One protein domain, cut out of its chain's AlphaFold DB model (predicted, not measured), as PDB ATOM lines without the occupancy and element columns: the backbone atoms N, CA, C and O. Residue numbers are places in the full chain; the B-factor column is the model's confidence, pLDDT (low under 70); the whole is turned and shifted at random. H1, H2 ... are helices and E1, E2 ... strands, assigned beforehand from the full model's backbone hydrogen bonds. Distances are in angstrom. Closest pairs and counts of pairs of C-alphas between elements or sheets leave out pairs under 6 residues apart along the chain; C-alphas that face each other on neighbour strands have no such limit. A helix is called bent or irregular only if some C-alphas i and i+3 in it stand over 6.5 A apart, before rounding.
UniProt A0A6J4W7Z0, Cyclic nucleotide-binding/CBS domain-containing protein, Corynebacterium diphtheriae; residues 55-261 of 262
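What this domain is: This is residues 55 to 261 of the 262 residues of the protein "Cyclic nucleotide-binding/CBS domain-containing protein" of Corynebacterium diphtheriae (UniProt A0A6J4W7Z0). What is the main picture? A small, strongly twisted sheet of four strands forms the core, with H3 and H5 over one face and H6 and H8 over the other, making three layers. Beside it H1, H2 and H3 make an up-and-down bundle, each helix running against the one before, and H3 belongs to both bundle and layer. What is it made of? The printed part has 207 residues, with nine named helices and four named strands in the order H1 H2 H3 E1 H4 E2 H5 E3 H6 H7 E4 H8 H9, of mixed class; the sheet is mixed, in the order E3 E2 E1 E4. How large is it? It is compact, with a radius of gyration of the C-alphas of 17.5 A and spans of 48 by 47 by 28 A.

How they stand to each other: How do the first helices stand? H1, residues 55 to 65, touches residues 71 to 79 of H2, residues 69 to 86, in a helical hairpin at a shallow tilt of 18 degrees; their closest C-alphas, of Val 63 and Leu 72, are 6.2 A apart. H2 and H3, residues 93 to 119, form another hairpin at a shallow tilt of 5 degrees, opposite ways, with the closest C-alphas, of Ala 83 and Val 96, 5.1 A apart. Which strands are neighbours? E1, residues 126 to 130, is antiparallel to E2, residues 147 to 151, with N 127 and O 150 within hydrogen-bond range at 2.8 A, and to the edge strand E4, residues 227 to 231, with N 227 and O 130 at 2.8 A. The other edge strand, E3, residues 195 to 197, is parallel to E2, with N 151 and O 196 at 2.9 A. Which helices are on the faces? H3 is on the sheet at a height of 7.9 A, over E4 and, only just, with 3 C-alphas, over E1. H5, residues 157 to 177, is on the same face, over E2 at a height over the sheet of 9.4 A, and touches residues 108 to 119 of H3 at a steep tilt of 47 degrees, closest at the C-alphas of Leu 111 and Leu 171, 6.4 A. On the opposite face H8, residues 233 to 244, is over E1 at a height of 8.3 A, and H6, residues 198 to 210, stands up from the sheet over E3. Where are the others? H7, residues 216 to 223, touches H6 at a steep tilt of 46 degrees, closest at the C-alphas of Trp 208 and Ala 216, 5.0 A, and only grazes the sheet; H4, residues 132 to 136, is on the sheet over none of its strands, and H9, residues 249 to 259, is close to H7 but not clearly touching, at 6.8 A between the C-alphas of Gln 221 and Met 256. Each O i to N i+4 pair is within hydrogen-bond range in H2, H3, H4, H6, H7 and H9, against 5 of 7 in H1, 15 of 17 in H5 and 7 of 8 in H8.

Where its parts are: Where are the anchors? H1 begins at C-alpha 55, (163.074, 152.119, 201.911), and H9 ends at C-alpha 259, (159.258, 135.893, 163.600). Which elements are long? From first to last C-alpha H3 measures 38.5 A, H5 28.9 A, H2 25.5 A and E1 13.3 A; H5 is irregular, with C-alphas 159 and 162 7.4 A apart. Which strands are joined through helices? E2, H5 and E3 make a strand-helix-strand unit, two parallel neighbour strands with a helix between, and its crossover is right-handed; E3, H6, H7 and E4 make a split one, with E2 and E1 between its strands, also right-handed.

The domain as a whole: How far does it reach? The two C-alphas farthest apart, of Asp 90 and Asp 158, are 55.5 A apart, and the printed part has no cut. Which link is long? The link from H5 to E3, residues 178 to 194, is long. Where is confidence low? The mean pLDDT of the printed part is 85.7, and it is under 70 at residues 55 to 61, 89 to 92 and 244 to 261.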
ATOM      1  N   ASP A  55     164.316 152.872 201.704       48.62
ATOM      2  CA  ASP A  55     163.074 152.119 201.911       48.62
ATOM      3  C   ASP A  55     162.880 150.927 200.936       48.62
ATOM      4  O   ASP A  55     161.928 150.169 201.038       48.62
ATOM      5  N   SER A  56     163.818 150.648 200.034       42.81
ATOM      6  CA  SER A  56     163.954 149.387 199.290       42.81
ATOM      7  C   SER A  56     164.027 148.153 200.218       42.81
ATOM      8  O   SER A  56     163.531 147.079 199.874       42.81
ATOM      9  N   LEU A  57     164.515 148.314 201.460       46.97
ATOM     10  CA  LEU A  57     164.389 147.299 202.521       46.97
ATOM     11  C   LEU A  57     162.936 147.079 202.994       46.97
ATOM     12  O   LEU A  57     162.644 146.028 203.571       46.97
ATOM     13  N   PHE A  58     162.025 148.030 202.764       49.81
ATOM     14  CA  PHE A  58     160.602 147.901 203.081       49.81
ATOM     15  C   PHE A  58     159.844 147.060 202.061       49.81
ATOM     16  O   PHE A  58     159.032 146.264 202.501       49.81
ATOM     17  N   VAL A  59     160.137 147.103 200.754       57.38
ATOM     18  CA  VAL A  59     159.419 146.254 199.772       57.38
ATOM     19  C   VAL A  59     159.555 144.773 200.133       57.38
ATOM     20  O   VAL A  59     158.556 144.074 200.276       57.38
ATOM     21  N   GLY A  60     160.778 144.300 200.393       63.97
ATOM     22  CA  GLY A  60     160.995 142.921 200.843       63.97
ATOM     23  C   GLY A  60     160.344 142.626 202.201       63.97
ATOM     24  O   GLY A  60     159.716 141.584 202.383       63.97
ATOM     25  N   ARG A  61     160.443 143.554 203.163       66.50
ATOM     26  CA  ARG A  61     159.879 143.388 204.513       66.50
ATOM     27  C   ARG A  61     158.348 143.382 204.521       66.50
ATOM     28  O   ARG A  61     157.756 142.588 205.251       66.50
ATOM     29  N   ASP A  62     157.721 144.241 203.734       77.12
ATOM     30  CA  ASP A  62     156.273 144.402 203.640       77.12
ATOM     31  C   ASP A  62     155.656 143.230 202.891       77.12
ATOM     32  O   ASP A  62     154.646 142.701 203.349       77.12
ATOM     33  N   VAL A  63     156.315 142.733 201.837       83.31
ATOM     34  CA  VAL A  63     155.929 141.474 201.184       83.31
ATOM     35  C   VAL A  63     155.978 140.321 202.180       83.31
ATOM     36  O   VAL A  63     154.982 139.629 202.365       83.31
ATOM     37  N   VAL A  64     157.096 140.137 202.888       80.31
ATOM     38  CA  VAL A  64     157.241 139.033 203.856       80.31
ATOM     39  C   VAL A  64     156.208 139.122 204.988       80.31
ATOM     40  O   VAL A  64     155.709 138.100 205.458       80.31
ATOM     41  N   ARG A  65     155.849 140.335 205.430       84.25
ATOM     42  CA  ARG A  65     154.853 140.563 206.494       84.25
ATOM     43  C   ARG A  65     153.409 140.577 206.001       84.25
ATOM     44  O   ARG A  65     152.498 140.506 206.833       84.25
ATOM     45  N   ALA A  66     153.172 140.689 204.697       89.50
ATOM     46  CA  ALA A  66     151.831 140.725 204.141       89.50
ATOM     47  C   ALA A  66     151.096 139.425 204.473       89.50
ATOM     48  O   ALA A  66     151.636 138.331 204.329       89.50
ATOM     49  N   LYS A  67     149.862 139.544 204.957       90.56
ATOM     50  CA  LYS A  67     149.009 138.396 205.312       90.56
ATOM     51  C   LYS A  67     147.841 138.207 204.342       90.56
ATOM     52  O   LYS A  67     147.074 137.273 204.512       90.56
ATOM     53  N   THR A  68     147.686 139.119 203.384       91.44
ATOM     54  CA  THR A  68     146.566 139.181 202.442       91.44
ATOM     55  C   THR A  68     147.048 139.756 201.111       91.44
ATOM     56  O   THR A  68     148.025 140.516 201.094       91.44
ATOM     57  N   ALA A  69     146.342 139.433 200.025       90.62
ATOM     58  CA  ALA A  69     146.580 140.009 198.703       90.62
ATOM     59  C   ALA A  69     146.464 141.546 198.718       90.62
ATOM     60  O   ALA A  69     147.344 142.216 198.190       90.62
ATOM     61  N   ASP A  70     145.496 142.113 199.448       90.88
ATOM     62  CA  ASP A  70     145.319 143.572 199.576       90.88
ATOM     63  C   ASP A  70     146.589 144.307 200.032       90.88
ATOM     64  O   ASP A  70     146.949 145.366 199.515       90.88
ATOM     65  N   LYS A  71     147.323 143.737 200.998       89.56
ATOM     66  CA  LYS A  71     148.587 144.330 201.461       89.56
ATOM     67  C   LYS A  71     149.663 144.290 200.379       89.56
ATOM     68  O   LYS A  71     150.473 145.208 200.292       89.56
ATOM     69  N   LEU A  72     149.664 143.247 199.554       92.19
ATOM     70  CA  LEU A  72     150.581 143.106 198.425       92.19
ATOM     71  C   LEU A  72     150.211 144.049 197.272       92.19
ATOM     72  O   LEU A  72     151.112 144.529 196.588       92.19
ATOM     73  N   THR A  73     148.934 144.410 197.116       91.00
ATOM     74  CA  THR A  73     148.493 145.450 196.172       91.00
ATOM     75  C   THR A  73     149.163 146.790 196.471       91.00
ATOM     76  O   THR A  73     149.663 147.447 195.561       91.00
ATOM     77  N   HIS A  74     149.273 147.180 197.746       87.31
ATOM     78  CA  HIS A  74     149.995 148.402 198.121       87.31
ATOM     79  C   HIS A  74     151.483 148.343 197.758       87.31
ATOM     80  O   HIS A  74     152.032 149.326 197.251       87.31
ATOM     81  N   VAL A  75     152.127 147.188 197.956       87.00
ATOM     82  CA  VAL A  75     153.520 146.984 197.543       87.00
ATOM     83  C   VAL A  75     153.659 147.126 196.028       87.00
ATOM     84  O   VAL A  75     154.541 147.852 195.559       87.00
ATOM     85  N   ARG A  76     152.778 146.482 195.251       88.88
ATOM     86  CA  ARG A  76     152.790 146.576 193.787       88.88
ATOM     87  C   ARG A  76     152.632 148.023 193.334       88.88
ATOM     88  O   ARG A  76     153.469 148.495 192.566       88.88
ATOM     89  N   SER A  77     151.642 148.744 193.852       87.75
ATOM     90  CA  SER A  77     151.412 150.155 193.523       87.75
ATOM     91  C   SER A  77     152.629 151.029 193.834       87.75
ATOM     92  O   SER A  77     153.045 151.827 192.996       87.75
ATOM     93  N   SER A  78     153.264 150.836 194.993       84.31
ATOM     94  CA  SER A  78     154.481 151.570 195.368       84.31
ATOM     95  C   SER A  78     155.661 151.268 194.429       84.31
ATOM     96  O   SER A  78     156.379 152.179 194.001       84.31
ATOM     97  N   SER A  79     155.826 150.003 194.022       84.19
ATOM     98  CA  SER A  79     156.854 149.608 193.048       84.19
ATOM     99  C   SER A  79     156.623 150.228 191.668       84.19
ATOM    100  O   SER A  79     157.577 150.697 191.051       84.19
ATOM    101  N   VAL A  80     155.367 150.309 191.216       86.31
ATOM    102  CA  VAL A  80     154.981 150.932 189.942       86.31
ATOM    103  C   VAL A  80     155.270 152.429 189.959       86.31
ATOM    104  O   VAL A  80     155.876 152.936 189.019       86.31
ATOM    105  N   LEU A  81     154.928 153.133 191.042       82.88
ATOM    106  CA  LEU A  81     155.260 154.553 191.199       82.88
ATOM    107  C   LEU A  81     156.776 154.784 191.197       82.88
ATOM    108  O   LEU A  81     157.275 155.683 190.522       82.88
ATOM    109  N   THR A  82     157.521 153.935 191.904       77.31
ATOM    110  CA  THR A  82     158.986 154.005 191.952       77.31
ATOM    111  C   THR A  82     159.602 153.759 190.574       77.31
ATOM    112  O   THR A  82     160.526 154.473 190.183       77.31
ATOM    113  N   ALA A  83     159.081 152.779 189.835       81.69
ATOM    114  CA  ALA A  83     159.485 152.454 188.474       81.69
ATOM    115  C   ALA A  83     159.157 153.596 187.494       81.69
ATOM    116  O   ALA A  83     159.997 153.949 186.672       81.69
ATOM    117  N   ALA A  84     157.996 154.242 187.628       81.06
ATOM    118  CA  ALA A  84     157.619 155.401 186.818       81.06
ATOM    119  C   ALA A  84     158.552 156.600 187.055       81.06
ATOM    120  O   ALA A  84     158.950 157.270 186.109       81.06
ATOM    121  N   GLN A  85     158.978 156.836 188.299       72.31
ATOM    122  CA  GLN A  85     159.978 157.866 188.610       72.31
ATOM    123  C   GLN A  85     161.358 157.557 188.020       72.31
ATOM    124  O   GLN A  85     162.120 158.477 187.727       72.31
ATOM    125  N   LEU A  86     161.700 156.269 187.900       70.06
ATOM    126  CA  LEU A  86     162.942 155.827 187.269       70.06
ATOM    127  C   LEU A  86     162.882 155.945 185.745       70.06
ATOM    128  O   LEU A  86     163.932 156.116 185.147       70.06
ATOM    129  N   ALA A  87     161.699 155.897 185.127       73.81
ATOM    130  CA  ALA A  87     161.498 155.982 183.680       73.81
ATOM    131  C   ALA A  87     161.686 157.417 183.128       73.81
ATOM    132  O   ALA A  87     160.762 158.022 182.591       73.81
ATOM    133  N   GLN A  88     162.892 157.968 183.283       70.06
ATOM    134  CA  GLN A  88     163.333 159.226 182.665       70.06
ATOM    135  C   GLN A  88     163.889 158.969 181.250       70.06
ATOM    136  O   GLN A  88     164.315 157.843 180.984       70.06
ATOM    137  N   PRO A  89     163.952 159.984 180.360       61.44
ATOM    138  CA  PRO A  89     164.427 159.826 178.978       61.44
ATOM    139  C   PRO A  89     165.794 159.134 178.824       61.44
ATOM    140  O   PRO A  89     166.005 158.438 177.837       61.44
ATOM    141  N   ASP A  90     166.676 159.262 179.822       62.91
ATOM    142  CA  ASP A  90     168.031 158.688 179.815       62.91
ATOM    143  C   ASP A  90     168.208 157.495 180.775       62.91
ATOM    144  O   ASP A  90     169.324 157.028 181.012       62.91
ATOM    145  N   ALA A  91     167.129 157.007 181.393       62.72
ATOM    146  CA  ALA A  91     167.219 155.872 182.301       62.72
ATOM    147  C   ALA A  91     167.239 154.540 181.533       62.72
ATOM    148  O   ALA A  91     166.424 154.342 180.627       62.72
ATOM    149  N   PRO A  92     168.098 153.577 181.916       67.81
ATOM    150  CA  PRO A  92     168.085 152.259 181.294       67.81
ATOM    151  C   PRO A  92     166.738 151.561 181.539       67.81
ATOM    152  O   PRO A  92     166.359 151.310 182.686       67.81
ATOM    153  N   ALA A  93     166.022 151.186 180.474       77.81
ATOM    154  CA  ALA A  93     164.753 150.448 180.560       77.81
ATOM    155  C   ALA A  93     164.873 149.130 181.362       77.81
ATOM    156  O   ALA A  93     163.899 148.630 181.936       77.81
ATOM    157  N   GLN A  94     166.089 148.590 181.444       78.12
ATOM    158  CA  GLN A  94     166.441 147.421 182.240       78.12
ATOM    159  C   GLN A  94     166.247 147.654 183.745       78.12
ATOM    160  O   GLN A  94     165.811 146.738 184.435       78.12
ATOM    161  N   GLU A  95     166.513 148.857 184.269       73.69
ATOM    162  CA  GLU A  95     166.339 149.162 185.699       73.69
ATOM    163  C   GLU A  95     164.860 149.142 186.103       73.69
ATOM    164  O   GLU A  95     164.491 148.567 187.131       73.69
ATOM    165  N   VAL A  96     164.003 149.722 185.257       82.94
ATOM    166  CA  VAL A  96     162.543 149.728 185.430       82.94
ATOM    167  C   VAL A  96     162.015 148.292 185.431       82.94
ATOM    168  O   VAL A  96     161.327 147.880 186.368       82.94
ATOM    169  N   SER A  97     162.398 147.510 184.419       85.75
ATOM    170  CA  SER A  97     161.955 146.121 184.265       85.75
ATOM    171  C   SER A  97     162.448 145.226 185.403       85.75
ATOM    172  O   SER A  97     161.699 144.384 185.906       85.75
ATOM    173  N   ALA A  98     163.682 145.435 185.870       82.12
ATOM    174  CA  ALA A  98     164.251 144.696 186.990       82.12
ATOM    175  C   ALA A  98     163.479 144.954 188.292       82.12
ATOM    176  O   ALA A  98     163.125 143.998 188.985       82.12
ATOM    177  N   LEU A  99     163.164 146.216 188.608       82.94
ATOM    178  CA  LEU A  99     162.387 146.568 189.799       82.94
ATOM    179  C   LEU A  99     160.988 145.933 189.773       82.94
ATOM    180  O   LEU A  99     160.555 145.327 190.761       82.94
ATOM    181  N   LEU A 100     160.292 146.049 188.640       89.31
ATOM    182  CA  LEU A 100     158.956 145.477 188.471       89.31
ATOM    183  C   LEU A 100     158.983 143.949 188.567       89.31
ATOM    184  O   LEU A 100     158.106 143.371 189.213       89.31
ATOM    185  N   SER A 101     160.001 143.309 187.988       90.06
ATOM    186  CA  SER A 101     160.141 141.850 187.981       90.06
ATOM    187  C   SER A 101     160.498 141.277 189.347       90.06
ATOM    188  O   SER A 101     159.883 140.308 189.783       90.06
ATOM    189  N   VAL A 102     161.433 141.899 190.070       87.44
ATOM    190  CA  VAL A 102     161.790 141.483 191.439       87.44
ATOM    191  C   VAL A 102     160.600 141.635 192.385       87.44
ATOM    192  O   VAL A 102     160.355 140.767 193.227       87.44
ATOM    193  N   THR A 103     159.827 142.713 192.231       88.94
ATOM    194  CA  THR A 103     158.615 142.910 193.035       88.94
ATOM    195  C   THR A 103     157.565 141.847 192.717       88.94
ATOM    196  O   THR A 103     157.003 141.257 193.637       88.94
ATOM    197  N   ALA A 104     157.324 141.559 191.434       93.62
ATOM    198  CA  ALA A 104     156.363 140.541 191.016       93.62
ATOM    199  C   ALA A 104     156.757 139.131 191.484       93.62
ATOM    200  O   ALA A 104     155.902 138.408 191.991       93.62
ATOM    201  N   ASP A 105     158.043 138.765 191.400       93.81
ATOM    202  CA  ASP A 105     158.571 137.509 191.952       93.81
ATOM    203  C   ASP A 105     158.281 137.396 193.454       93.81
ATOM    204  O   ASP A 105     157.770 136.378 193.920       93.81
ATOM    205  N   SER A 106     158.568 138.463 194.207       92.44
ATOM    206  CA  SER A 106     158.384 138.493 195.661       92.44
ATOM    207  C   SER A 106     156.905 138.369 196.045       92.44
ATOM    208  O   SER A 106     156.559 137.629 196.966       92.44
ATOM    209  N   ILE A 107     156.017 139.059 195.319       94.81
ATOM    210  CA  ILE A 107     154.564 138.944 195.493       94.81
ATOM    211  C   ILE A 107     154.112 137.511 195.200       94.81
ATOM    212  O   ILE A 107     153.465 136.907 196.048       94.81
ATOM    213  N   ALA A 108     154.492 136.938 194.054       96.69
ATOM    214  CA  ALA A 108     154.105 135.580 193.671       96.69
ATOM    215  C   ALA A 108     154.572 134.534 194.698       96.69
ATOM    216  O   ALA A 108     153.792 133.674 195.109       96.69
ATOM    217  N   GLN A 109     155.814 134.646 195.180       96.31
ATOM    218  CA  GLN A 109     156.342 133.810 196.262       96.31
ATOM    219  C   GLN A 109     155.507 133.924 197.533       96.31
ATOM    220  O   GLN A 109     155.189 132.914 198.163       96.31
ATOM    221  N   ARG A 110     155.143 135.151 197.920       96.62
ATOM    222  CA  ARG A 110     154.345 135.367 199.122       96.62
ATOM    223  C   ARG A 110     152.938 134.799 198.981       96.62
ATOM    224  O   ARG A 110     152.456 134.182 199.926       96.62
ATOM    225  N   LEU A 111     152.305 134.974 197.824       97.69
ATOM    226  CA  LEU A 111     150.994 134.394 197.536       97.69
ATOM    227  C   LEU A 111     151.046 132.862 197.573       97.69
ATOM    228  O   LEU A 111     150.175 132.254 198.181       97.69
ATOM    229  N   CYS A 112     152.112 132.233 197.063       98.19
ATOM    230  CA  CYS A 112     152.315 130.785 197.212       98.19
ATOM    231  C   CYS A 112     152.344 130.352 198.684       98.19
ATOM    232  O   CYS A 112     151.619 129.439 199.069       98.19
ATOM    233  N   GLN A 113     153.104 131.053 199.531       97.50
ATOM    234  CA  GLN A 113     153.150 130.761 200.970       97.50
ATOM    235  C   GLN A 113     151.784 130.935 201.648       97.50
ATOM    236  O   GLN A 113     151.422 130.145 202.519       97.50
ATOM    237  N   LEU A 114     151.035 131.984 201.294       97.19
ATOM    238  CA  LEU A 114     149.702 132.239 201.847       97.19
ATOM    239  C   LEU A 114     148.686 131.195 201.370       97.19
ATOM    240  O   LEU A 114     147.856 130.749 202.161       97.19
ATOM    241  N   ALA A 115     148.776 130.762 200.114       97.88
ATOM    242  CA  ALA A 115     147.930 129.715 199.564       97.88
ATOM    243  C   ALA A 115     148.189 128.363 200.247       97.88
ATOM    244  O   ALA A 115     147.233 127.730 200.684       97.88
ATOM    245  N   GLU A 116     149.449 127.958 200.450       97.88
ATOM    246  CA  GLU A 116     149.786 126.743 201.216       97.88
ATOM    247  C   GLU A 116     149.330 126.831 202.682       97.88
ATOM    248  O   GLU A 116     148.851 125.855 203.254       97.88
ATOM    249  N   GLN A 117     149.399 128.011 203.309       96.88
ATOM    250  CA  GLN A 117     148.852 128.204 204.661       96.88
ATOM    251  C   GLN A 117     147.332 128.006 204.718       96.88
ATOM    252  O   GLN A 117     146.815 127.564 205.743       96.88
ATOM    253  N   ARG A 118     146.614 128.350 203.641       97.19
ATOM    254  CA  ARG A 118     145.153 128.222 203.540       97.19
ATOM    255  C   ARG A 118     144.709 126.812 203.153       97.19
ATOM    256  O   ARG A 118     143.725 126.327 203.699       97.19
ATOM    257  N   LEU A 119     145.397 126.188 202.197       97.75
ATOM    258  CA  LEU A 119     145.028 124.893 201.612       97.75
ATOM    259  C   LEU A 119     145.652 123.701 202.355       97.75
ATOM    260  O   LEU A 119     145.175 122.577 202.213       97.75
ATOM    261  N   GLY A 120     146.695 123.941 203.151       98.00
ATOM    262  CA  GLY A 120     147.556 122.902 203.709       98.00
ATOM    263  C   GLY A 120     148.797 122.657 202.840       98.00
ATOM    264  O   GLY A 120     148.931 123.245 201.767       98.00
ATOM    265  N   PRO A 121     149.736 121.812 203.304       97.19
ATOM    266  CA  PRO A 121     150.942 121.503 202.544       97.19
ATOM    267  C   PRO A 121     150.599 120.777 201.233       97.19
ATOM    268  O   PRO A 121     149.640 119.997 201.198       97.19
ATOM    269  N   PRO A 122     151.396 120.965 200.167       97.88
ATOM    270  CA  PRO A 122     151.169 120.267 198.912       97.88
ATOM    271  C   PRO A 122     151.345 118.749 199.083       97.88
ATOM    272  O   PRO A 122     152.277 118.313 199.764       97.88
ATOM    273  N   PRO A 123     150.491 117.920 198.451       97.94
ATOM    274  CA  PRO A 123     150.534 116.465 198.613       97.94
ATOM    275  C   PRO A 123     151.767 115.823 197.959       97.94
ATOM    276  O   PRO A 123     152.164 114.726 198.338       97.94
ATOM    277  N   VAL A 124     152.373 116.504 196.982       98.38
ATOM    278  CA  VAL A 124     153.639 116.141 196.327       98.38
ATOM    279  C   VAL A 124     154.420 117.417 195.990       98.38
ATOM    280  O   VAL A 124     153.800 118.478 195.863       98.38
ATOM    281  N   PRO A 125     155.753 117.351 195.808       98.19
ATOM    282  CA  PRO A 125     156.540 118.509 195.397       98.19
ATOM    283  C   PRO A 125     156.011 119.148 194.108       98.19
ATOM    284  O   PRO A 125     155.575 118.460 193.181       98.19
ATOM    285  N   TYR A 126     156.076 120.474 194.042       98.50
ATOM    286  CA  TYR A 126     155.726 121.246 192.856       98.50
ATOM    287  C   TYR A 126     156.624 122.480 192.738       98.50
ATOM    288  O   TYR A 126     157.312 122.861 193.686       98.50
ATOM    289  N   ALA A 127     156.594 123.121 191.578       98.44
ATOM    290  CA  ALA A 127     157.145 124.443 191.354       98.44
ATOM    291  C   ALA A 127     156.087 125.334 190.705       98.44
ATOM    292  O   ALA A 127     155.478 124.952 189.702       98.44
ATOM    293  N   PHE A 128     155.893 126.532 191.258       98.56
ATOM    294  CA  PHE A 128     155.170 127.596 190.570       98.56
ATOM    295  C   PHE A 128     156.153 128.319 189.654       98.56
ATOM    296  O   PHE A 128     157.225 128.774 190.085       98.56
ATOM    297  N   VAL A 129     155.801 128.384 188.375       98.00
ATOM    298  CA  VAL A 129     156.647 128.968 187.340       98.00
ATOM    299  C   VAL A 129     155.965 130.152 186.698       98.00
ATOM    300  O   VAL A 129     154.752 130.157 186.511       98.00
ATOM    301  N   VAL A 130     156.777 131.128 186.328       97.19
ATOM    302  CA  VAL A 130     156.379 132.275 185.520       97.19
ATOM    303  C   VAL A 130     157.048 132.156 184.159       97.19
ATOM    304  O   VAL A 130     158.143 131.596 184.050       97.19
ATOM    305  N   VAL A 131     156.378 132.622 183.114       94.75
ATOM    306  CA  VAL A 131     156.822 132.445 181.722       94.75
ATOM    307  C   VAL A 131     156.736 133.781 180.973       94.75
ATOM    308  O   VAL A 131     156.428 134.812 181.579       94.75
ATOM    309  N   GLY A 132     157.088 133.807 179.686       92.25
ATOM    310  CA  GLY A 132     157.056 135.030 178.880       92.25
ATOM    311  C   GLY A 132     157.870 136.180 179.490       92.25
ATOM    312  O   GLY A 132     158.981 135.982 179.984       92.25
ATOM    313  N   SER A 133     157.309 137.395 179.484       93.50
ATOM    314  CA  SER A 133     158.001 138.595 179.993       93.50
ATOM    315  C   SER A 133     158.391 138.482 181.472       93.50
ATOM    316  O   SER A 133     159.482 138.904 181.861       93.50
ATOM    317  N   HIS A 134     157.562 137.841 182.303       94.69
ATOM    318  CA  HIS A 134     157.895 137.589 183.706       94.69
ATOM    319  C   HIS A 134     159.027 136.564 183.835       94.69
ATOM    320  O   HIS A 134     159.970 136.757 184.612       94.69
ATOM    321  N   GLY A 135     158.989 135.517 183.010       92.94
ATOM    322  CA  GLY A 135     160.071 134.547 182.850       92.94
ATOM    323  C   GLY A 135     161.422 135.217 182.580       92.94
ATOM    324  O   GLY A 135     162.374 135.019 183.344       92.94
ATOM    325  N   ARG A 136     161.459 136.111 181.582       92.94
ATOM    326  CA  ARG A 136     162.653 136.867 181.151       92.94
ATOM    327  C   ARG A 136     163.062 138.024 182.065       92.94
ATOM    328  O   ARG A 136     164.131 138.592 181.871       92.94
ATOM    329  N   LYS A 137     162.266 138.340 183.094       91.44
ATOM    330  CA  LYS A 137     162.450 139.517 183.969       91.44
ATOM    331  C   LYS A 137     162.364 140.852 183.213       91.44
ATOM    332  O   LYS A 137     163.080 141.805 183.511       91.44
ATOM    333  N   GLU A 138     161.446 140.908 182.259       93.19
ATOM    334  CA  GLU A 138     161.178 142.045 181.377       93.19
ATOM    335  C   GLU A 138     159.772 142.619 181.622       93.19
ATOM    336  O   GLU A 138     159.095 143.056 180.694       93.19
ATOM    337  N   LEU A 139     159.280 142.566 182.866       92.06
ATOM    338  CA  LEU A 139     157.946 143.079 183.182       92.06
ATOM    339  C   LEU A 139     157.858 144.592 182.966       92.06
ATOM    340  O   LEU A 139     158.674 145.359 183.476       92.06
ATOM    341  N   GLY A 140     156.800 145.008 182.278       91.25
ATOM    342  CA  GLY A 140     156.386 146.395 182.139       91.25
ATOM    343  C   GLY A 140     155.280 146.775 183.127       91.25
ATOM    344  O   GLY A 140     154.822 145.978 183.950       91.25
ATOM    345  N   PHE A 141     154.826 148.025 183.032       89.69
ATOM    346  CA  PHE A 141     153.793 148.576 183.916       89.69
ATOM    347  C   PHE A 141     152.439 147.869 183.800       89.69
ATOM    348  O   PHE A 141     151.722 147.762 184.792       89.69
ATOM    349  N   VAL A 142     152.108 147.384 182.602       88.44
ATOM    350  CA  VAL A 142     150.808 146.785 182.252       88.44
ATOM    351  C   VAL A 142     150.917 145.300 181.900       88.44
ATOM    352  O   VAL A 142     150.042 144.763 181.229       88.44
ATOM    353  N   SER A 143     152.005 144.644 182.308       89.81
ATOM    354  CA  SER A 143     152.181 143.214 182.058       89.81
ATOM    355  C   SER A 143     151.081 142.385 182.723       89.81
ATOM    356  O   SER A 143     150.722 142.624 183.880       89.81
ATOM    357  N   ASP A 144     150.584 141.403 181.977       92.56
ATOM    358  CA  ASP A 144     149.652 140.380 182.434       92.56
ATOM    359  C   ASP A 144     150.380 139.260 183.198       92.56
ATOM    360  O   ASP A 144     151.609 139.260 183.336       92.56
ATOM    361  N   GLN A 145     149.609 138.325 183.759       93.19
ATOM    362  CA  GLN A 145     150.168 137.132 184.387       93.19
ATOM    363  C   GLN A 145     150.318 135.989 183.374       93.19
ATOM    364  O   GLN A 145     149.346 135.572 182.753       93.19
ATOM    365  N   ASP A 146     151.518 135.416 183.310       94.00
ATOM    366  CA  ASP A 146     151.771 134.149 182.629       94.00
ATOM    367  C   ASP A 146     152.440 133.174 183.589       94.00
ATOM    368  O   ASP A 146     153.569 133.399 184.041       94.00
ATOM    369  N   ASN A 147     151.752 132.085 183.922       97.31
ATOM    370  CA  ASN A 147     152.234 131.146 184.923       97.31
ATOM    371  C   ASN A 147     151.727 129.717 184.716       97.31
ATOM    372  O   ASN A 147     150.777 129.456 183.984       97.31
ATOM    373  N   ALA A 148     152.397 128.777 185.370       97.75
ATOM    374  CA  ALA A 148     152.066 127.363 185.316       97.75
ATOM    375  C   ALA A 148     152.546 126.627 186.573       97.75
ATOM    376  O   ALA A 148     153.255 127.186 187.417       97.75
ATOM    377  N   LEU A 149     152.179 125.349 186.678       98.31
ATOM    378  CA  LEU A 149     152.709 124.427 187.679       98.31
ATOM    379  C   LEU A 149     153.527 123.329 187.005       98.31
ATOM    380  O   LEU A 149     153.075 122.707 186.040       98.31
ATOM    381  N   VAL A 150     154.705 123.065 187.564       98.00
ATOM    382  CA  VAL A 150     155.486 121.850 187.306       98.00
ATOM    383  C   VAL A 150     155.359 120.965 188.538       98.00
ATOM    384  O   VAL A 150     155.782 121.362 189.619       98.00
ATOM    385  N   ILE A 151     154.742 119.798 188.401       98.38
ATOM    386  CA  ILE A 151     154.398 118.917 189.527       98.38
ATOM    387  C   ILE A 151     155.306 117.677 189.505       98.38
ATOM    388  O   ILE A 151     155.705 117.232 188.431       98.38
ATOM    389  N   SER A 152     155.647 117.106 190.664       98.06
ATOM    390  CA  SER A 152     156.355 115.818 190.731       98.06
ATOM    391  C   SER A 152     155.615 114.727 189.946       98.06
ATOM    392  O   SER A 152     154.383 114.699 189.908       98.06
ATOM    393  N   ASP A 153     156.367 113.782 189.380       97.25
ATOM    394  CA  ASP A 153     155.816 112.577 188.746       97.25
ATOM    395  C   ASP A 153     155.138 111.630 189.767       97.25
ATOM    396  O   ASP A 153     154.412 110.721 189.373       97.25
ATOM    397  N   ASP A 154     155.282 111.886 191.075       97.94
ATOM    398  CA  ASP A 154     154.496 111.238 192.141       97.94
ATOM    399  C   ASP A 154     153.014 111.674 192.148       97.94
ATOM    400  O   ASP A 154     152.209 111.199 192.955       97.94
ATOM    401  N   PHE A 155     152.635 112.622 191.287       98.19
ATOM    402  CA  PHE A 155     151.271 113.114 191.159       98.19
ATOM    403  C   PHE A 155     150.279 112.000 190.799       98.19
ATOM    404  O   PHE A 155     150.451 111.252 189.838       98.19
ATOM    405  N   ARG A 156     149.173 111.941 191.547       97.81
ATOM    406  CA  ARG A 156     148.059 111.019 191.320       97.81
ATOM    407  C   ARG A 156     146.793 111.834 191.105       97.81
ATOM    408  O   ARG A 156     146.334 112.483 192.040       97.81
ATOM    409  N   ALA A 157     146.232 111.797 189.897       95.50
ATOM    410  CA  ALA A 157     145.081 112.627 189.528       95.50
ATOM    411  C   ALA A 157     143.909 112.470 190.511       95.50
ATOM    412  O   ALA A 157     143.441 113.467 191.056       95.50
ATOM    413  N   ASP A 158     143.538 111.229 190.832       95.75
ATOM    414  CA  ASP A 158     142.404 110.908 191.713       95.75
ATOM    415  C   ASP A 158     142.545 111.444 193.146       95.75
ATOM    416  O   ASP A 158     141.557 111.548 193.866       95.75
ATOM    417  N   SER A 159     143.768 111.738 193.595       95.75
ATOM    418  CA  SER A 159     144.039 112.132 194.983       95.75
ATOM    419  C   SER A 159     144.572 113.557 195.114       95.75
ATOM    420  O   SER A 159     144.411 114.170 196.164       95.75
ATOM    421  N   HIS A 160     145.243 114.086 194.088       98.31
ATOM    422  CA  HIS A 160     145.992 115.343 194.175       98.31
ATOM    423  C   HIS A 160     145.447 116.434 193.239       98.31
ATOM    424  O   HIS A 160     145.803 117.600 193.413       98.31
ATOM    425  N   SER A 161     144.608 116.094 192.247       97.25
ATOM    426  CA  SER A 161     144.136 117.057 191.234       97.25
ATOM    427  C   SER A 161     143.403 118.247 191.857       97.25
ATOM    428  O   SER A 161     143.692 119.394 191.509       97.25
ATOM    429  N   ASP A 162     142.525 117.992 192.828       98.31
ATOM    430  CA  ASP A 162     141.725 119.038 193.473       98.31
ATOM    431  C   ASP A 162     142.585 120.055 194.225       98.31
ATOM    432  O   ASP A 162     142.303 121.253 194.170       98.31
ATOM    433  N   TYR A 163     143.665 119.605 194.874       98.62
ATOM    434  CA  TYR A 163     144.600 120.500 195.556       98.62
ATOM    435  C   TYR A 163     145.253 121.468 194.561       98.62
ATOM    436  O   TYR A 163     145.220 122.681 194.758       98.62
ATOM    437  N   PHE A 164     145.809 120.957 193.458       98.56
ATOM    438  CA  PHE A 164     146.507 121.801 192.482       98.56
ATOM    439  C   PHE A 164     145.559 122.669 191.649       98.56
ATOM    440  O   PHE A 164     145.952 123.756 191.225       98.56
ATOM    441  N   ALA A 165     144.313 122.234 191.442       98.56
ATOM    442  CA  ALA A 165     143.275 123.072 190.850       98.56
ATOM    443  C   ALA A 165     142.927 124.257 191.766       98.56
ATOM    444  O   ALA A 165     142.911 125.398 191.307       98.56
ATOM    445  N   GLN A 166     142.718 124.008 193.064       98.50
ATOM    446  CA  GLN A 166     142.468 125.066 194.047       98.50
ATOM    447  C   GLN A 166     143.660 126.017 194.171       98.50
ATOM    448  O   GLN A 166     143.472 127.231 194.134       98.50
ATOM    449  N   LEU A 167     144.881 125.479 194.246       98.69
ATOM    450  CA  LEU A 167     146.108 126.270 194.304       98.69
ATOM    451  C   LEU A 167     146.236 127.192 193.085       98.69
ATOM    452  O   LEU A 167     146.441 128.391 193.248       98.69
ATOM    453  N   GLY A 168     146.080 126.650 191.873       98.12
ATOM    454  CA  GLY A 168     146.150 127.432 190.640       98.12
ATOM    455  C   GLY A 168     145.106 128.550 190.596       98.12
ATOM    456  O   GLY A 168     145.440 129.684 190.267       98.12
ATOM    457  N   ASN A 169     143.865 128.256 190.991       98.12
ATOM    458  CA  ASN A 169     142.790 129.249 191.022       98.12
ATOM    459  C   ASN A 169     143.064 130.373 192.029       98.12
ATOM    460  O   ASN A 169     142.983 131.540 191.656       98.12
ATOM    461  N   VAL A 170     143.438 130.032 193.269       97.81
ATOM    462  CA  VAL A 170     143.736 131.023 194.316       97.81
ATOM    463  C   VAL A 170     144.898 131.920 193.897       97.81
ATOM    464  O   VAL A 170     144.797 133.137 194.017       97.81
ATOM    465  N   LEU A 171     145.978 131.346 193.359       97.94
ATOM    466  CA  LEU A 171     147.137 132.130 192.930       97.94
ATOM    467  C   LEU A 171     146.789 133.096 191.799       97.94
ATOM    468  O   LEU A 171     147.155 134.266 191.873       97.94
ATOM    469  N   CYS A 172     146.076 132.634 190.772       97.62
ATOM    470  CA  CYS A 172     145.701 133.490 189.651       97.62
ATOM    471  C   CYS A 172     144.738 134.609 190.071       97.62
ATOM    472  O   CYS A 172     144.881 135.745 189.609       97.62
ATOM    473  N   GLU A 173     143.803 134.310 190.975       97.06
ATOM    474  CA  GLU A 173     142.875 135.291 191.532       97.06
ATOM    475  C   GLU A 173     143.597 136.347 192.374       97.06
ATOM    476  O   GLU A 173     143.414 137.545 192.156       97.06
ATOM    477  N   GLU A 174     144.465 135.929 193.295       97.19
ATOM    478  CA  GLU A 174     145.210 136.853 194.149       97.19
ATOM    479  C   GLU A 174     146.229 137.676 193.344       97.19
ATOM    480  O   GLU A 174     146.373 138.876 193.577       97.19
ATOM    481  N   LEU A 175     146.884 137.094 192.331       96.69
ATOM    482  CA  LEU A 175     147.734 137.850 191.403       96.69
ATOM    483  C   LEU A 175     146.932 138.938 190.677       96.69
ATOM    484  O   LEU A 175     147.372 140.091 190.636       96.69
ATOM    485  N   ASN A 176     145.731 138.607 190.198       96.19
ATOM    486  CA  ASN A 176     144.830 139.574 189.578       96.19
ATOM    487  C   ASN A 176     144.423 140.689 190.559       96.19
ATOM    488  O   ASN A 176     144.465 141.863 190.193       96.19
ATOM    489  N   GLN A 177     144.132 140.359 191.822       94.75
ATOM    490  CA  GLN A 177     143.852 141.350 192.874       94.75
ATOM    491  C   GLN A 177     145.039 142.293 193.140       94.75
ATOM    492  O   GLN A 177     144.839 143.476 193.420       94.75
ATOM    493  N   THR A 178     146.280 141.807 193.006       92.06
ATOM    494  CA  THR A 178     147.483 142.656 193.119       92.06
ATOM    495  C   THR A 178     147.759 143.518 191.884       92.06
ATOM    496  O   THR A 178     148.683 144.329 191.911       92.06
ATOM    497  N   GLY A 179     146.973 143.378 190.811       89.31
ATOM    498  CA  GLY A 179     147.104 144.144 189.568       89.31
ATOM    499  C   GLY A 179     147.867 143.433 188.444       89.31
ATOM    500  O   GLY A 179     148.122 144.054 187.417       89.31
ATOM    501  N   GLN A 180     148.230 142.154 188.606       90.62
ATOM    502  CA  GLN A 180     148.725 141.304 187.512       90.62
ATOM    503  C   GLN A 180     147.529 140.628 186.835       90.62
ATOM    504  O   GLN A 180     147.121 139.523 187.203       90.62
ATOM    505  N   VAL A 181     146.916 141.350 185.898       92.31
ATOM    506  CA  VAL A 181     145.631 140.975 185.295       92.31
ATOM    507  C   VAL A 181     145.685 139.634 184.566       92.31
ATOM    508  O   VAL A 181     146.738 139.224 184.073       92.31
ATOM    509  N   TYR A 182     144.540 138.954 184.487       92.25
ATOM    510  CA  TYR A 182     144.400 137.707 183.734       92.25
ATOM    511  C   TYR A 182     144.835 137.853 182.271       92.25
ATOM    512  O   TYR A 182     144.466 138.816 181.594       92.25
ATOM    513  N   ARG A 183     145.558 136.850 181.758       83.56
ATOM    514  CA  ARG A 183     145.933 136.777 180.343       83.56
ATOM    515  C   ARG A 183     144.748 136.315 179.487       83.56
ATOM    516  O   ARG A 183     144.204 135.243 179.761       83.56
ATOM    517  N   PRO A 184     144.430 136.997 178.372       74.50
ATOM    518  CA  PRO A 184     143.426 136.531 177.411       74.50
ATOM    519  C   PRO A 184     143.704 135.137 176.822       74.50
ATOM    520  O   PRO A 184     142.774 134.414 176.492       74.50
ATOM    521  N   GLY A 185     144.978 134.748 176.692       74.50
ATOM    522  CA  GLY A 185     145.390 133.440 176.164       74.50
ATOM    523  C   GLY A 185     145.370 132.287 177.178       74.50
ATOM    524  O   GLY A 185     145.881 131.215 176.865       74.50
ATOM    525  N   GLU A 186     144.865 132.516 178.396       83.12
ATOM    526  CA  GLU A 186     144.689 131.510 179.458       83.12
ATOM    527  C   GLU A 186     145.944 130.676 179.799       83.12
ATOM    528  O   GLU A 186     145.838 129.529 180.242       83.12
ATOM    529  N   MET A 187     147.146 131.243 179.622       91.56
ATOM    530  CA  MET A 187     148.437 130.624 179.977       91.56
ATOM    531  C   MET A 187     148.732 130.770 181.474       91.56
ATOM    532  O   MET A 187     149.672 131.445 181.884       91.56
ATOM    533  N   MET A 188     147.851 130.190 182.287       96.06
ATOM    534  CA  MET A 188     147.807 130.367 183.737       96.06
ATOM    535  C   MET A 188     147.597 129.034 184.464       96.06
ATOM    536  O   MET A 188     146.927 128.138 183.953       96.06
ATOM    537  N   ALA A 189     148.093 128.920 185.696       97.31
ATOM    538  CA  ALA A 189     147.970 127.732 186.543       97.31
ATOM    539  C   ALA A 189     146.513 127.361 186.881       97.31
ATOM    540  O   ALA A 189     146.239 126.208 187.220       97.31
ATOM    541  N   SER A 190     145.566 128.296 186.767       96.69
ATOM    542  CA  SER A 190     144.121 128.036 186.863       96.69
ATOM    543  C   SER A 190     143.591 127.154 185.720       96.69
ATOM    544  O   SER A 190     142.631 126.401 185.909       96.69
ATOM    545  N   ASN A 191     144.266 127.119 184.567       96.44
ATOM    546  CA  ASN A 191     143.927 126.243 183.449       96.44
ATOM    547  C   ASN A 191     144.628 124.866 183.590       96.44
ATOM    548  O   ASN A 191     145.856 124.811 183.710       96.44
ATOM    549  N   PRO A 192     143.889 123.732 183.558       95.88
ATOM    550  CA  PRO A 192     144.464 122.386 183.692       95.88
ATOM    551  C   PRO A 192     145.553 122.062 182.670       95.88
ATOM    552  O   PRO A 192     146.448 121.277 182.978       95.88
ATOM    553  N   ARG A 193     145.528 122.690 181.488       95.19
ATOM    554  CA  ARG A 193     146.552 122.511 180.452       95.19
ATOM    555  C   ARG A 193     147.959 122.871 180.933       95.19
ATOM    556  O   ARG A 193     148.931 122.336 180.414       95.19
ATOM    557  N   TRP A 194     148.063 123.752 181.928       96.56
ATOM    558  CA  TRP A 194     149.329 124.277 182.444       96.56
ATOM    559  C   TRP A 194     149.642 123.785 183.859       96.56
ATOM    560  O   TRP A 194     150.497 124.343 184.545       96.56
ATOM    561  N   ARG A 195     148.969 122.713 184.297       97.19
ATOM    562  CA  ARG A 195     149.274 121.975 185.527       97.19
ATOM    563  C   ARG A 195     149.783 120.587 185.170       97.19
ATOM    564  O   ARG A 195     149.047 119.607 185.246       97.19
ATOM    565  N   LEU A 196     151.032 120.523 184.726       97.56
ATOM    566  CA  LEU A 196     151.616 119.292 184.210       97.56
ATOM    567  C   LEU A 196     152.696 118.765 185.150       97.56
ATOM    568  O   LEU A 196     153.402 119.518 185.825       97.56
ATOM    569  N   THR A 197     152.839 117.447 185.166       97.56
ATOM    570  CA  THR A 197     153.979 116.789 185.805       97.56
ATOM    571  C   THR A 197     155.281 117.127 185.083       97.56
ATOM    572  O   THR A 197     155.286 117.552 183.923       97.56
ATOM    573  N   TYR A 198     156.406 116.917 185.758       94.19
ATOM    574  CA  TYR A 198     157.740 117.066 185.192       94.19
ATOM    575  C   TYR A 198     157.890 116.303 183.865       94.19
ATOM    576  O   TYR A 198     158.304 116.879 182.852       94.19
ATOM    577  N   SER A 199     157.514 115.020 183.842       94.81
ATOM    578  CA  SER A 199     157.632 114.196 182.640       94.81
ATOM    579  C   SER A 199     156.703 114.658 181.517       94.81
ATOM    580  O   SER A 199     157.104 114.610 180.351       94.81
ATOM    581  N   GLN A 200     155.508 115.157 181.847       95.88
ATOM    582  CA  GLN A 200     154.598 115.750 180.864       95.88
ATOM    583  C   GLN A 200     155.170 117.041 180.271       95.88
ATOM    584  O   GLN A 200     155.208 117.160 179.052       95.88
ATOM    585  N   TRP A 201     155.695 117.960 181.089       95.12
ATOM    586  CA  TRP A 201     156.334 119.186 180.596       95.12
ATOM    587  C   TRP A 201     157.487 118.900 179.636       95.12
ATOM    588  O   TRP A 201     157.583 119.527 178.581       95.12
ATOM    589  N   ARG A 202     158.343 117.923 179.963       91.25
ATOM    590  CA  ARG A 202     159.431 117.490 179.076       91.25
ATOM    591  C   ARG A 202     158.910 117.031 177.714       91.25
ATOM    592  O   ARG A 202     159.491 117.387 176.692       91.25
ATOM    593  N   GLU A 203     157.844 116.236 177.699       90.88
ATOM    594  CA  GLU A 203     157.259 115.751 176.449       90.88
ATOM    595  C   GLU A 203     156.564 116.877 175.674       90.88
ATOM    596  O   GLU A 203     156.745 116.984 174.467       90.88
ATOM    597  N   THR A 204     155.864 117.780 176.363       91.06
ATOM    598  CA  THR A 204     155.238 118.964 175.766       91.06
ATOM    599  C   THR A 204     156.265 119.863 175.074       91.06
ATOM    600  O   THR A 204     156.100 120.180 173.895       91.06
ATOM    601  N   LEU A 205     157.360 120.227 175.755       87.88
ATOM    602  CA  LEU A 205     158.411 121.060 175.157       87.88
ATOM    603  C   LEU A 205     159.105 120.357 173.985       87.88
ATOM    604  O   LEU A 205     159.415 120.993 172.977       87.88
ATOM    605  N   ARG A 206     159.336 119.043 174.096       84.62
ATOM    606  CA  ARG A 206     159.885 118.240 172.998       84.62
ATOM    607  C   ARG A 206     158.944 118.244 171.794       84.62
ATOM    608  O   ARG A 206     159.412 118.487 170.685       84.62
ATOM    609  N   GLY A 207     157.650 118.023 172.013       84.44
ATOM    610  CA  GLY A 207     156.627 118.008 170.970       84.44
ATOM    611  C   GLY A 207     156.597 119.309 170.176       84.44
ATOM    612  O   GLY A 207     156.631 119.272 168.946       84.44
ATOM    613  N   TRP A 208     156.665 120.457 170.858       86.00
ATOM    614  CA  TRP A 208     156.725 121.761 170.190       86.00
ATOM    615  C   TRP A 208     157.952 121.945 169.289       86.00
ATOM    616  O   TRP A 208     157.886 122.706 168.326       86.00
ATOM    617  N   ILE A 209     159.055 121.238 169.558       78.12
ATOM    618  CA  ILE A 209     160.260 121.258 168.715       78.12
ATOM    619  C   ILE A 209     160.161 120.259 167.562       78.12
ATOM    620  O   ILE A 209     160.590 120.557 166.449       78.12
ATOM    621  N   THR A 210     159.689 119.042 167.831       76.12
ATOM    622  CA  THR A 210     159.819 117.922 166.888       76.12
ATOM    623  C   THR A 210     158.635 117.770 165.945       76.12
ATOM    624  O   THR A 210     158.812 117.247 164.848       76.12
ATOM    625  N   ALA A 211     157.444 118.200 166.358       72.25
ATOM    626  CA  ALA A 211     156.211 118.089 165.585       72.25
ATOM    627  C   ALA A 211     155.282 119.268 165.935       72.25
ATOM    628  O   ALA A 211     154.317 119.088 166.677       72.25
ATOM    629  N   PRO A 212     155.595 120.491 165.463       70.50
ATOM    630  CA  PRO A 212     154.856 121.679 165.863       70.50
ATOM    631  C   PRO A 212     153.410 121.626 165.357       70.50
ATOM    632  O   PRO A 212     153.149 121.651 164.154       70.50
ATOM    633  N   GLU A 213     152.470 121.576 166.295       75.94
ATOM    634  CA  GLU A 213     151.057 121.881 166.064       75.94
ATOM    635  C   GLU A 213     150.858 123.389 165.794       75.94
ATOM    636  O   GLU A 213     151.767 124.175 166.077       75.94
ATOM    637  N   PRO A 214     149.693 123.838 165.277       78.62
ATOM    638  CA  PRO A 214     149.472 125.242 164.906       78.62
ATOM    639  C   PRO A 214     149.845 126.261 165.997       78.62
ATOM    640  O   PRO A 214     150.470 127.276 165.700       78.62
ATOM    641  N   ASP A 215     149.549 125.951 167.262       81.00
ATOM    642  CA  ASP A 215     149.842 126.828 168.403       81.00
ATOM    643  C   ASP A 215     151.228 126.588 169.031       81.00
ATOM    644  O   ASP A 215     151.651 127.327 169.923       81.00
ATOM    645  N   ALA A 216     151.965 125.559 168.593       80.19
ATOM    646  CA  ALA A 216     153.220 125.142 169.219       80.19
ATOM    647  C   ALA A 216     154.269 126.256 169.220       80.19
ATOM    648  O   ALA A 216     155.001 126.403 170.195       80.19
ATOM    649  N   LEU A 217     154.313 127.070 168.163       79.00
ATOM    650  CA  LEU A 217     155.228 128.205 168.088       79.00
ATOM    651  C   LEU A 217     154.911 129.262 169.156       79.00
ATOM    652  O   LEU A 217     155.827 129.716 169.838       79.00
ATOM    653  N   LEU A 218     153.634 129.620 169.325       83.12
ATOM    654  CA  LEU A 218     153.191 130.594 170.328       83.12
ATOM    655  C   LEU A 218     153.519 130.108 171.745       83.12
ATOM    656  O   LEU A 218     154.066 130.856 172.561       83.12
ATOM    657  N   TYR A 219     153.204 128.845 172.043       87.19
ATOM    658  CA  TYR A 219     153.497 128.287 173.357       87.19
ATOM    659  C   TYR A 219     154.989 128.193 173.597       87.19
ATOM    660  O   TYR A 219     155.453 128.579 174.662       87.19
ATOM    661  N   ALA A 220     155.759 127.759 172.608       83.38
ATOM    662  CA  ALA A 220     157.189 127.643 172.769       83.38
ATOM    663  C   ALA A 220     157.866 129.018 172.945       83.38
ATOM    664  O   ALA A 220     158.689 129.167 173.842       83.38
ATOM    665  N   GLN A 221     157.440 130.062 172.228       81.69
ATOM    666  CA  GLN A 221     157.907 131.437 172.476       81.69
ATOM    667  C   GLN A 221     157.615 131.937 173.898       81.69
ATOM    668  O   GLN A 221     158.325 132.801 174.398       81.69
ATOM    669  N   THR A 222     156.576 131.414 174.549       85.62
ATOM    670  CA  THR A 222     156.195 131.836 175.901       85.62
ATOM    671  C   THR A 222     156.874 130.972 176.971       85.62
ATOM    672  O   THR A 222     157.500 131.480 177.897       85.62
ATOM    673  N   PHE A 223     156.768 129.651 176.850       88.25
ATOM    674  CA  PHE A 223     157.164 128.674 177.864       88.25
ATOM    675  C   PHE A 223     158.647 128.288 177.811       88.25
ATOM    676  O   PHE A 223     159.146 127.723 178.782       88.25
ATOM    677  N   PHE A 224     159.391 128.614 176.750       86.38
ATOM    678  CA  PHE A 224     160.855 128.464 176.788       86.38
ATOM    679  C   PHE A 224     161.512 129.454 177.755       86.38
ATOM    680  O   PHE A 224     162.598 129.181 178.258       86.38
ATOM    681  N   ASP A 225     160.818 130.538 178.109       87.81
ATOM    682  CA  ASP A 225     161.249 131.488 179.138       87.81
ATOM    683  C   ASP A 225     160.855 131.056 180.560       87.81
ATOM    684  O   ASP A 225     160.944 131.841 181.505       87.81
ATOM    685  N   MET A 226     160.389 129.815 180.740       92.12
ATOM    686  CA  MET A 226     159.901 129.323 182.025       92.12
ATOM    687  C   MET A 226     160.942 129.460 183.135       92.12
ATOM    688  O   MET A 226     162.058 128.951 183.050       92.12
ATOM    689  N   ARG A 227     160.550 130.085 184.243       94.69
ATOM    690  CA  ARG A 227     161.401 130.283 185.413       94.69
ATOM    691  C   ARG A 227     160.624 129.980 186.683       94.69
ATOM    692  O   ARG A 227     159.551 130.526 186.914       94.69
ATOM    693  N   SER A 228     161.185 129.128 187.537       96.12
ATOM    694  CA  SER A 228     160.609 128.873 188.859       96.12
ATOM    695  C   SER A 228     160.787 130.086 189.765       96.12
ATOM    696  O   SER A 228     161.902 130.600 189.900       96.12
ATOM    697  N   VAL A 229     159.697 130.505 190.407       95.75
ATOM    698  CA  VAL A 229     159.714 131.539 191.450       95.75
ATOM    699  C   VAL A 229     159.438 130.961 192.833       95.75
ATOM    700  O   VAL A 229     159.895 131.551 193.804       95.75
ATOM    701  N   PHE A 230     158.773 129.808 192.943       97.62
ATOM    702  CA  PHE A 230     158.478 129.143 194.215       97.62
ATOM    703  C   PHE A 230     158.485 127.613 194.063       97.62
ATOM    704  O   PHE A 230     158.210 127.099 192.974       97.62
ATOM    705  N   GLY A 231     158.751 126.898 195.159       96.81
ATOM    706  CA  GLY A 231     158.763 125.435 195.217       96.81
ATOM    707  C   GLY A 231     160.097 124.827 194.773       96.81
ATOM    708  O   GLY A 231     161.168 125.372 195.045       96.81
ATOM    709  N   ASP A 232     160.047 123.680 194.100       95.31
ATOM    710  CA  ASP A 232     161.243 122.959 193.657       95.31
ATOM    711  C   ASP A 232     161.821 123.538 192.353       95.31
ATOM    712  O   ASP A 232     161.470 123.160 191.231       95.31
ATOM    713  N   HIS A 233     162.778 124.452 192.501       93.19
ATOM    714  CA  HIS A 233     163.503 125.044 191.375       93.19
ATOM    715  C   HIS A 233     164.300 124.017 190.542       93.19
ATOM    716  O   HIS A 233     164.607 124.283 189.375       93.19
ATOM    717  N   GLY A 234     164.661 122.866 191.122       91.00
ATOM    718  CA  GLY A 234     165.419 121.806 190.462       91.00
ATOM    719  C   GLY A 234     164.631 121.159 189.328       91.00
ATOM    720  O   GLY A 234     165.172 121.003 188.232       91.00
ATOM    721  N   MET A 235     163.337 120.898 189.541       91.31
ATOM    722  CA  MET A 235     162.463 120.311 188.517       91.31
ATOM    723  C   MET A 235     162.432 121.143 187.231       91.31
ATOM    724  O   MET A 235     162.559 120.607 186.132       91.31
ATOM    725  N   VAL A 236     162.336 122.468 187.352       89.12
ATOM    726  CA  VAL A 236     162.265 123.380 186.197       89.12
ATOM    727  C   VAL A 236     163.591 123.441 185.444       89.12
ATOM    728  O   VAL A 236     163.609 123.459 184.215       89.12
ATOM    729  N   ARG A 237     164.720 123.401 186.162       86.75
ATOM    730  CA  ARG A 237     166.044 123.291 185.531       86.75
ATOM    731  C   ARG A 237     166.153 122.004 184.710       86.75
ATOM    732  O   ARG A 237     166.580 122.051 183.560       86.75
ATOM    733  N   SER A 238     165.697 120.882 185.262       84.31
ATOM    734  CA  SER A 238     165.697 119.596 184.563       84.31
ATOM    735  C   SER A 238     164.772 119.569 183.340       84.31
ATOM    736  O   SER A 238     165.066 118.850 182.383       84.31
ATOM    737  N   VAL A 239     163.673 120.338 183.336       85.81
ATOM    738  CA  VAL A 239     162.821 120.513 182.145       85.81
ATOM    739  C   VAL A 239     163.621 121.204 181.038       85.81
ATOM    740  O   VAL A 239     163.704 120.678 179.929       85.81
ATOM    741  N   HIS A 240     164.302 122.312 181.342       81.62
ATOM    742  CA  HIS A 240     165.137 123.033 180.369       81.62
ATOM    743  C   HIS A 240     166.282 122.197 179.804       81.62
ATOM    744  O   HIS A 240     166.524 122.195 178.594       81.62
ATOM    745  N   ASP A 241     166.988 121.468 180.664       81.31
ATOM    746  CA  ASP A 241     168.141 120.670 180.243       81.31
ATOM    747  C   ASP A 241     167.736 119.543 179.281       81.31
ATOM    748  O   ASP A 241     168.471 119.225 178.345       81.31
ATOM    749  N   SER A 242     166.522 119.004 179.431       74.88
ATOM    750  CA  SER A 242     165.986 117.984 178.522       74.88
ATOM    751  C   SER A 242     165.769 118.488 177.088       74.88
ATOM    752  O   SER A 242     165.854 117.710 176.135       74.88
ATOM    753  N   VAL A 243     165.534 119.792 176.928       71.81
ATOM    754  CA  VAL A 243     165.251 120.442 175.644       71.81
ATOM    755  C   VAL A 243     166.533 120.851 174.922       71.81
ATOM    756  O   VAL A 243     166.649 120.655 173.708       71.81
ATOM    757  N   LYS A 244     167.533 121.345 175.666       66.44
ATOM    758  CA  LYS A 244     168.857 121.722 175.134       66.44
ATOM    759  C   LYS A 244     169.585 120.564 174.449       66.44
ATOM    760  O   LYS A 244     170.390 120.787 173.552       66.44
ATOM    761  N   LEU A 245     169.293 119.331 174.858       58.88
ATOM    762  CA  LEU A 245     169.879 118.116 174.291       58.88
ATOM    763  C   LEU A 245     169.238 117.684 172.958       58.88
ATOM    764  O   LEU A 245     169.705 116.731 172.333       58.88
ATOM    765  N   SER A 246     168.177 118.356 172.495       61.47
ATOM    766  CA  SER A 246     167.530 118.021 171.226       61.47
ATOM    767  C   SER A 246     168.294 118.611 170.029       61.47
ATOM    768  O   SER A 246     168.531 119.814 169.940       61.47
ATOM    769  N   ARG A 247     168.667 117.760 169.058       56.28
ATOM    770  CA  ARG A 247     169.428 118.149 167.847       56.28
ATOM    771  C   ARG A 247     168.760 119.246 166.998       56.28
ATOM    772  O   ARG A 247     169.453 119.918 166.243       56.28
ATOM    773  N   ASN A 248     167.448 119.440 167.139       58.72
ATOM    774  CA  ASN A 248     166.662 120.411 166.371       58.72
ATOM    775  C   ASN A 248     166.417 121.740 167.111       58.72
ATOM    776  O   ASN A 248     165.827 122.646 166.524       58.72
ATOM    777  N   ALA A 249     166.886 121.891 168.359       58.50
ATOM    778  CA  ALA A 249     166.666 123.102 169.155       58.50
ATOM    779  C   ALA A 249     167.156 124.371 168.437       58.50
ATOM    780  O   ALA A 249     166.457 125.377 168.417       58.50
ATOM    781  N   ALA A 250     168.316 124.312 167.772       58.28
ATOM    782  CA  ALA A 250     168.890 125.463 167.072       58.28
ATOM    783  C   ALA A 250     168.023 125.962 165.898       58.28
ATOM    784  O   ALA A 250     167.937 127.166 165.668       58.28
ATOM    785  N   LEU A 251     167.355 125.058 165.171       59.09
ATOM    786  CA  LEU A 251     166.498 125.414 164.032       59.09
ATOM    787  C   LEU A 251     165.185 126.059 164.489       59.09
ATOM    788  O   LEU A 251     164.745 127.035 163.888       59.09
ATOM    789  N   VAL A 252     164.600 125.547 165.572       60.31
ATOM    790  CA  VAL A 252     163.361 126.080 166.158       60.31
ATOM    791  C   VAL A 252     163.606 127.417 166.861       60.31
ATOM    792  O   VAL A 252     162.833 128.353 166.691       60.31
ATOM    793  N   ILE A 253     164.730 127.566 167.568       61.22
ATOM    794  CA  ILE A 253     165.139 128.853 168.149       61.22
ATOM    795  C   ILE A 253     165.390 129.888 167.037       61.22
ATOM    796  O   ILE A 253     164.972 131.038 167.154       61.22
ATOM    797  N   SER A 254     166.013 129.486 165.924       56.19
ATOM    798  CA  SER A 254     166.253 130.373 164.777       56.19
ATOM    799  C   SER A 254     164.954 130.823 164.089       56.19
ATOM    800  O   SER A 254     164.802 132.001 163.763       56.19
ATOM    801  N   SER A 255     163.969 129.931 163.927       58.25
ATOM    802  CA  SER A 255     162.660 130.297 163.362       58.25
ATOM    803  C   SER A 255     161.827 131.176 164.303       58.25
ATOM    804  O   SER A 255     161.115 132.064 163.831       58.25
ATOM    805  N   MET A 256     161.959 131.006 165.623       59.50
ATOM    806  CA  MET A 256     161.372 131.913 166.615       59.50
ATOM    807  C   MET A 256     161.955 133.323 166.525       59.50
ATOM    808  O   MET A 256     161.192 134.286 166.524       59.50
ATOM    809  N   LEU A 257     163.280 133.447 166.396       53.78
ATOM    810  CA  LEU A 257     163.967 134.736 166.256       53.78
ATOM    811  C   LEU A 257     163.574 135.473 164.966       53.78
ATOM    812  O   LEU A 257     163.428 136.692 164.975       53.78
ATOM    813  N   LEU A 258     163.351 134.750 163.863       51.12
ATOM    814  CA  LEU A 258     162.936 135.340 162.584       51.12
ATOM    815  C   LEU A 258     161.511 135.917 162.610       51.12
ATOM    816  O   LEU A 258     161.244 136.893 161.912       51.12
ATOM    817  N   ASN A 259     160.612 135.357 163.423       50.00
ATOM    818  CA  ASN A 259     159.258 135.893 163.600       50.00
ATOM    819  C   ASN A 259     159.194 137.102 164.548       50.00
ATOM    820  O   ASN A 259     158.213 137.828 164.503       50.00
ATOM    821  N   PHE A 260     160.228 137.350 165.359       43.22
ATOM    822  CA  PHE A 260     160.348 138.566 166.178       43.22
ATOM    823  C   PHE A 260     160.760 139.811 165.368       43.22
ATOM    824  O   PHE A 260     160.667 140.926 165.873       43.22
ATOM    825  N   LEU A 261     161.247 139.629 164.133       38.84
ATOM    826  CA  LEU A 261     161.744 140.698 163.253       38.84
ATOM    827  C   LEU A 261     160.744 141.103 162.153       38.84
ATOM    828  O   LEU A 261     161.124 141.794 161.205       38.84
TER     829      LEU A 261